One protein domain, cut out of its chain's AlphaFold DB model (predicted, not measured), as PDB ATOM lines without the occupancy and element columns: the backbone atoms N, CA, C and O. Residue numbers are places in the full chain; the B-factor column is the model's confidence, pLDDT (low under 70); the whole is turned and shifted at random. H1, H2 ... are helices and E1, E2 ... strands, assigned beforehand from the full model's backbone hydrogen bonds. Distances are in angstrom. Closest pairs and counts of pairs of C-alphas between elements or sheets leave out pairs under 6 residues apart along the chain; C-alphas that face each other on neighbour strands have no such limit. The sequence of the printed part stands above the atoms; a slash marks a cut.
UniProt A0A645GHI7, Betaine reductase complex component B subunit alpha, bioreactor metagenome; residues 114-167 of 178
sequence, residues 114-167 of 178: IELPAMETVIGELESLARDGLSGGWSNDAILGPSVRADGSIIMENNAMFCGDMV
ATOM      1  N   ILE A 114     132.518 188.672 100.225       92.38
ATOM      2  CA  ILE A 114     131.786 189.603 101.077       92.38
ATOM      3  C   ILE A 114     132.404 189.590 102.471       92.38
ATOM      4  O   ILE A 114     132.517 188.542 103.109       92.38
ATOM      5  N   GLU A 115     132.747 190.776 102.966       95.50
ATOM      6  CA  GLU A 115     133.121 190.997 104.360       95.50
ATOM      7  C   GLU A 115     132.049 191.832 105.055       95.50
ATOM      8  O   GLU A 115     131.693 192.916 104.587       95.50
ATOM      9  N   LEU A 116     131.544 191.333 106.183       95.75
ATOM     10  CA  LEU A 116     130.598 192.058 107.026       95.75
ATOM     11  C   LEU A 116     131.217 192.299 108.408       95.75
ATOM     12  O   LEU A 116     131.842 191.393 108.969       95.75
ATOM     13  N   PRO A 117     131.057 193.506 108.979       97.44
ATOM     14  CA  PRO A 117     131.541 193.794 110.322       97.44
ATOM     15  C   PRO A 117     130.754 192.994 111.366       97.44
ATOM     16  O   PRO A 117     129.676 192.467 111.086       97.44
ATOM     17  N   ALA A 118     131.271 192.953 112.594       97.50
ATOM     18  CA  ALA A 118     130.517 192.422 113.721       97.50
ATOM     19  C   ALA A 118     129.197 193.192 113.883       97.50
ATOM     20  O   ALA A 118     129.182 194.426 113.938       97.50
ATOM     21  N   MET A 119     128.088 192.457 113.943       95.81
ATOM     22  CA  MET A 119     126.749 193.029 114.068       95.81
ATOM     23  C   MET A 119     126.325 193.085 115.538       95.81
ATOM     24  O   MET A 119     126.591 192.160 116.300       95.81
ATOM     25  N   GLU A 120     125.608 194.142 115.932       96.44
ATOM     26  CA  GLU A 120     125.050 194.275 117.292       96.44
ATOM     27  C   GLU A 120     124.050 193.154 117.618       96.44
ATOM     28  O   GLU A 120     123.939 192.713 118.758       96.44
ATOM     29  N   THR A 121     123.310 192.688 116.610       94.19
ATOM     30  CA  THR A 121     122.325 191.612 116.737       94.19
ATOM     31  C   THR A 121     122.602 190.535 115.698       94.19
ATOM     32  O   THR A 121     122.639 190.820 114.501       94.19
ATOM     33  N   VAL A 122     122.734 189.293 116.160       92.38
ATOM     34  CA  VAL A 122     122.778 188.088 115.325       92.38
ATOM     35  C   VAL A 122     121.468 187.330 115.521       92.38
ATOM     36  O   VAL A 122     121.062 187.070 116.652       92.38
ATOM     37  N   ILE A 123     120.797 186.992 114.421       91.31
ATOM     38  CA  ILE A 123     119.590 186.161 114.433       91.31
ATOM     39  C   ILE A 123     119.993 184.764 113.960       91.31
ATOM     40  O   ILE A 123     120.434 184.609 112.825       91.31
ATOM     41  N   GLY A 124     119.834 183.758 114.820       90.31
ATOM     42  CA  GLY A 124     120.326 182.401 114.571       90.31
ATOM     43  C   GLY A 124     121.694 182.159 115.214       90.31
ATOM     44  O   GLY A 124     121.985 182.727 116.262       90.31
ATOM     45  N   GLU A 125     122.512 181.304 114.598       91.62
ATOM     46  CA  GLU A 125     123.829 180.906 115.106       91.62
ATOM     47  C   GLU A 125     124.927 181.333 114.129       91.62
ATOM     48  O   GLU A 125     125.007 180.791 113.033       91.62
ATOM     49  N   LEU A 126     125.783 182.287 114.512       93.00
ATOM     50  CA  LEU A 126     126.823 182.809 113.615       93.00
ATOM     51  C   LEU A 126     127.810 181.714 113.189       93.00
ATOM     52  O   LEU A 126     128.204 181.652 112.025       93.00
ATOM     53  N   GLU A 127     128.157 180.814 114.113       93.88
ATOM     54  CA  GLU A 127     129.139 179.753 113.886       93.88
ATOM     55  C   GLU A 127     128.677 178.728 112.835       93.88
ATOM     56  O   GLU A 127     129.498 177.990 112.286       93.88
ATOM     57  N   SER A 128     127.378 178.678 112.497       92.94
ATOM     58  CA  SER A 128     126.884 177.775 111.449       92.94
ATOM     59  C   SER A 128     127.541 178.053 110.099       92.94
ATOM     60  O   SER A 128     127.772 177.113 109.339       92.94
ATOM     61  N   LEU A 129     127.894 179.314 109.816       92.50
ATOM     62  CA  LEU A 129     128.591 179.706 108.588       92.50
ATOM     63  C   LEU A 129     129.947 178.997 108.449       92.50
ATOM     64  O   LEU A 129     130.317 178.590 107.354       92.50
ATOM     65  N   ALA A 130     130.677 178.809 109.548       93.25
ATOM     66  CA  ALA A 130     131.970 178.130 109.539       93.25
ATOM     67  C   ALA A 130     131.842 176.597 109.649       93.25
ATOM     68  O   ALA A 130     132.642 175.860 109.069       93.25
ATOM     69  N   ARG A 131     130.855 176.107 110.412       93.12
ATOM     70  CA  ARG A 131     130.755 174.700 110.832       93.12
ATOM     71  C   ARG A 131     129.913 173.816 109.911       93.12
ATOM     72  O   ARG A 131     130.292 172.672 109.676       93.12
ATOM     73  N   ASP A 132     128.772 174.305 109.430       88.75
ATOM     74  CA  ASP A 132     127.698 173.436 108.917       88.75
ATOM     75  C   ASP A 132     127.802 173.144 107.409       88.75
ATOM     76  O   ASP A 132     126.890 172.569 106.818       88.75
ATOM     77  N   GLY A 133     128.920 173.513 106.775       78.56
ATOM     78  CA  GLY A 133     129.134 173.290 105.342       78.56
ATOM     79  C   GLY A 133     128.176 174.095 104.462       78.56
ATOM     80  O   GLY A 133     127.845 173.660 103.359       78.56
ATOM     81  N   LEU A 134     127.711 175.245 104.959       79.19
ATOM     82  CA  LEU A 134     127.008 176.238 104.153       79.19
ATOM     83  C   LEU A 134     127.894 176.650 102.978       79.19
ATOM     84  O   LEU A 134     129.084 176.923 103.150       79.19
ATOM     85  N   SER A 135     127.299 176.710 101.788       82.69
ATOM     86  CA  SER A 135     127.938 177.303 100.617       82.69
ATOM     87  C   SER A 135     128.564 178.649 100.971       82.69
ATOM     88  O   SER A 135     127.930 179.452 101.644       82.69
ATOM     89  N   GLY A 136     129.815 178.867 100.570       89.31
ATOM     90  CA  GLY A 136     130.530 180.128 100.782       89.31
ATOM     91  C   GLY A 136     131.104 180.382 102.162       89.31
ATOM     92  O   GLY A 136     131.797 181.384 102.335       89.31
ATOM     93  N   GLY A 137     130.852 179.499 103.126       93.25
ATOM     94  CA  GLY A 137     131.477 179.525 104.439       93.25
ATOM     95  C   GLY A 137     132.528 178.428 104.606       93.25
ATOM     96  O   GLY A 137     132.498 177.395 103.933       93.25
ATOM     97  N   TRP A 138     133.490 178.649 105.499       94.38
ATOM     98  CA  TRP A 138     134.526 177.673 105.826       94.38
ATOM     99  C   TRP A 138     135.025 177.817 107.264       94.38
ATOM    100  O   TRP A 138     135.076 178.905 107.841       94.38
ATOM    101  N   SER A 139     135.465 176.694 107.830       95.44
ATOM    102  CA  SER A 139     136.032 176.651 109.178       95.44
ATOM    103  C   SER A 139     137.441 177.230 109.251       95.44
ATOM    104  O   SER A 139     137.797 177.825 110.261       95.44
ATOM    105  N   ASN A 140     138.254 177.072 108.202       94.25
ATOM    106  CA  ASN A 140     139.587 177.658 108.125       94.25
ATOM    107  C   ASN A 140     140.103 177.711 106.679       94.25
ATOM    108  O   ASN A 140     140.122 176.694 105.987       94.25
ATOM    109  N   ASP A 141     140.599 178.874 106.266       93.62
ATOM    110  CA  ASP A 141     141.367 179.084 105.038       93.62
ATOM    111  C   ASP A 141     142.799 179.505 105.414       93.62
ATOM    112  O   ASP A 141     143.004 180.291 106.339       93.62
ATOM    113  N   ALA A 142     143.808 178.966 104.725       94.06
ATOM    114  CA  ALA A 142     145.215 179.204 105.064       94.06
ATOM    115  C   ALA A 142     145.660 180.666 104.870       94.06
ATOM    116  O   ALA A 142     146.667 181.077 105.447       94.06
ATOM    117  N   ILE A 143     144.939 181.425 104.046       93.31
ATOM    118  CA  ILE A 143     145.234 182.817 103.703       93.31
ATOM    119  C   ILE A 143     144.217 183.741 104.372       93.31
ATOM    120  O   ILE A 143     144.601 184.734 104.986       93.31
ATOM    121  N   LEU A 144     142.926 183.419 104.262       93.38
ATOM    122  CA  LEU A 144     141.833 184.285 104.716       93.38
ATOM    123  C   LEU A 144     141.437 184.058 106.183       93.38
ATOM    124  O   LEU A 144     140.742 184.893 106.763       93.38
ATOM    125  N   GLY A 145     141.880 182.958 106.796       95.38
ATOM    126  CA  GLY A 145     141.432 182.546 108.125       95.38
ATOM    127  C   GLY A 145     140.012 181.958 108.108       95.38
ATOM    128  O   GLY A 145     139.525 181.565 107.049       95.38
ATOM    129  N   PRO A 146     139.346 181.825 109.266       96.00
ATOM    130  CA  PRO A 146     137.981 181.299 109.353       96.00
ATOM    131  C   PRO A 146     136.945 182.295 108.809       96.00
ATOM    132  O   PRO A 146     137.126 183.508 108.937       96.00
ATOM    133  N   SER A 147     135.824 181.794 108.271       96.25
ATOM    134  CA  SER A 147     134.705 182.654 107.855       96.25
ATOM    135  C   SER A 147     134.100 183.445 109.008       96.25
ATOM    136  O   SER A 147     133.669 184.574 108.803       96.25
ATOM    137  N   VAL A 148     134.076 182.873 110.214       96.88
ATOM    138  CA  VAL A 148     133.627 183.548 111.436       96.88
ATOM    139  C   VAL A 148     134.855 183.928 112.255       96.88
ATOM    140  O   VAL A 148     135.614 183.063 112.696       96.88
ATOM    141  N   ARG A 149     135.088 185.232 112.428       96.62
ATOM    142  CA  ARG A 149     136.248 185.746 113.164       96.62
ATOM    143  C   ARG A 149     135.940 185.849 114.659       96.62
ATOM    144  O   ARG A 149     134.793 185.986 115.074       96.62
ATOM    145  N   ALA A 150     136.989 185.844 115.484       95.56
ATOM    146  CA  ALA A 150     136.860 185.920 116.945       95.56
ATOM    147  C   ALA A 150     136.199 187.219 117.450       95.56
ATOM    148  O   ALA A 150     135.690 187.249 118.567       95.56
ATOM    149  N   ASP A 151     136.216 188.287 116.647       96.19
ATOM    150  CA  ASP A 151     135.553 189.561 116.945       96.19
ATOM    151  C   ASP A 151     134.078 189.606 116.503       96.19
ATOM    152  O   ASP A 151     133.411 190.617 116.713       96.19
ATOM    153  N   GLY A 152     133.560 188.524 115.909       96.06
ATOM    154  CA  GLY A 152     132.194 188.422 115.399       96.06
ATOM    155  C   GLY A 152     131.988 188.994 113.994       96.06
ATOM    156  O   GLY A 152     130.866 188.946 113.493       96.06
ATOM    157  N   SER A 153     133.030 189.528 113.345       97.50
ATOM    158  CA  SER A 153     132.976 189.855 111.914       97.50
ATOM    159  C   SER A 153     133.054 188.587 111.063       97.50
ATOM    160  O   SER A 153     133.552 187.551 111.516       97.50
ATOM    161  N   ILE A 154     132.557 188.661 109.827       96.50
ATOM    162  CA  ILE A 154     132.552 187.514 108.918       96.50
ATOM    163  C   ILE A 154     133.136 187.830 107.549       96.50
ATOM    164  O   ILE A 154     133.053 188.956 107.055       96.50
ATOM    165  N   ILE A 155     133.688 186.790 106.933       95.75
ATOM    166  CA  ILE A 155     134.094 186.742 105.534       95.75
ATOM    167  C   ILE A 155     133.478 185.501 104.880       95.75
ATOM    168  O   ILE A 155     133.578 184.391 105.405       95.75
ATOM    169  N   MET A 156     132.819 185.684 103.743       93.69
ATOM    170  CA  MET A 156     132.137 184.609 103.020       93.69
ATOM    171  C   MET A 156     132.103 184.892 101.524       93.69
ATOM    172  O   MET A 156     132.233 186.038 101.102       93.69
ATOM    173  N   GLU A 157     131.900 183.858 100.720       90.94
ATOM    174  CA  GLU A 157     131.496 184.045  99.325       90.94
ATOM    175  C   GLU A 157     129.998 184.378  99.247       90.94
ATOM    176  O   GLU A 157     129.199 183.957 100.087       90.94
ATOM    177  N   ASN A 158     129.599 185.131  98.222       88.50
ATOM    178  CA  ASN A 158     128.222 185.573  98.011       88.50
ATOM    179  C   ASN A 158     127.226 184.405  97.888       88.50
ATOM    180  O   ASN A 158     126.073 184.535  98.281       88.50
ATOM    181  N   ASN A 159     127.669 183.233  97.437       86.12
ATOM    182  CA  ASN A 159     126.870 182.009  97.430       86.12
ATOM    183  C   ASN A 159     126.383 181.545  98.827       86.12
ATOM    184  O   ASN A 159     125.501 180.684  98.890       86.12
ATOM    185  N   ALA A 160     126.887 182.120  99.927       87.25
ATOM    186  CA  ALA A 160     126.323 181.967 101.272       87.25
ATOM    187  C   ALA A 160     124.962 182.659 101.439       87.25
ATOM    188  O   ALA A 160     124.129 182.231 102.242       87.25
ATOM    189  N   MET A 161     124.692 183.695 100.642       81.94
ATOM    190  CA  MET A 161     123.392 184.356 100.550       81.94
ATOM    191  C   MET A 161     122.485 183.545  99.618       81.94
ATOM    192  O   MET A 161     122.239 183.918  98.473       81.94
ATOM    193  N   PHE A 162     122.010 182.396 100.106       72.06
ATOM    194  CA  PHE A 162     121.313 181.406  99.283       72.06
ATOM    195  C   PHE A 162     120.107 181.993  98.531       72.06
ATOM    196  O   PHE A 162     119.172 182.531  99.134       72.06
ATOM    197  N   CYS A 163     120.127 181.856  97.201       69.19
ATOM    198  CA  CYS A 163     119.142 182.430  96.290       69.19
ATOM    199  C   CYS A 163     118.924 183.939  96.543       69.19
ATOM    200  O   CYS A 163     117.804 184.431  96.464       69.19
ATOM    201  N   GLY A 164     119.953 184.696  96.906       70.88
ATOM    202  CA  GLY A 164     119.895 186.152  97.061       70.88
ATOM    203  C   GLY A 164     120.170 186.916  95.765       70.88
ATOM    204  O   GLY A 164     120.277 188.137  95.803       70.88
ATOM    205  N   ASP A 165     120.292 186.215  94.636       75.94
ATOM    206  CA  ASP A 165     121.015 186.672  93.441       75.94
ATOM    207  C   ASP A 165     120.244 187.682  92.576       75.94
ATOM    208  O   ASP A 165     120.813 188.341  91.709       75.94
ATOM    209  N   MET A 166     118.937 187.839  92.822       79.81
ATOM    210  CA  MET A 166     118.070 188.828  92.163       79.81
ATOM    211  C   MET A 166     118.096 188.761  90.627       79.81
ATOM    212  O   MET A 166     117.878 189.780  89.961       79.81
ATOM    213  N   VAL A 167     118.286 187.568  90.051       85.44
ATOM    214  CA  VAL A 167     118.416 187.337  88.598       85.44
ATOM    215  C   VAL A 167     117.218 187.913  87.829       85.44
ATOM    216  O   VAL A 167     117.351 188.500  86.753       85.44
TER     217      VAL A 167
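This is residues 114 to 167 of the 178 residues of the protein "Betaine reductase complex component B subunit alpha" of bioreactor metagenome (UniProt A0A645GHI7). Little regular structure is present: a short two-stranded ribbon, E1 and E2, lies at one side of a body made mostly of long loops, with E1 at its edge and the one-turn helix H1 near E2. The printed part has 54 residues, with E1, H1 and E2 in that order and E1 - E2 antiparallel. The class is mixed, helices and strands, with only 11 residues in named elements. The whole is compact, with a radius of gyration of the C-alphas of 11.0 A, and spans 33 by 28 by 19 A.

E1, residues 114 to 116, and E2, residues 154 to 157, are antiparallel neighbours at 161 degrees. N 114 and O 156 are 2.8 A apart, within hydrogen-bond range. H1, residues 128 to 131, and E2 are near each other, with 6 pairs of C-alphas within 10 A. H1 is too short for any O i to N i+4 pair; its one O i to N i+3 pair is within range.

E1 begins at C-alpha 114 (131.786, 189.603, 101.077) and is 6.5 A long. H1 measures 5.0 A. E2 measures 10.3 A and ends at C-alpha 157 (131.496, 184.045, 99.325).

The C-alphas farthest apart, Ala 150 and Val 167, are 33.8 A apart. The links E1 to H1 and H1 to E2 are long, with 11 and 22 residues. The printed part has no cut. Residue 163 alone has pLDDT under 70.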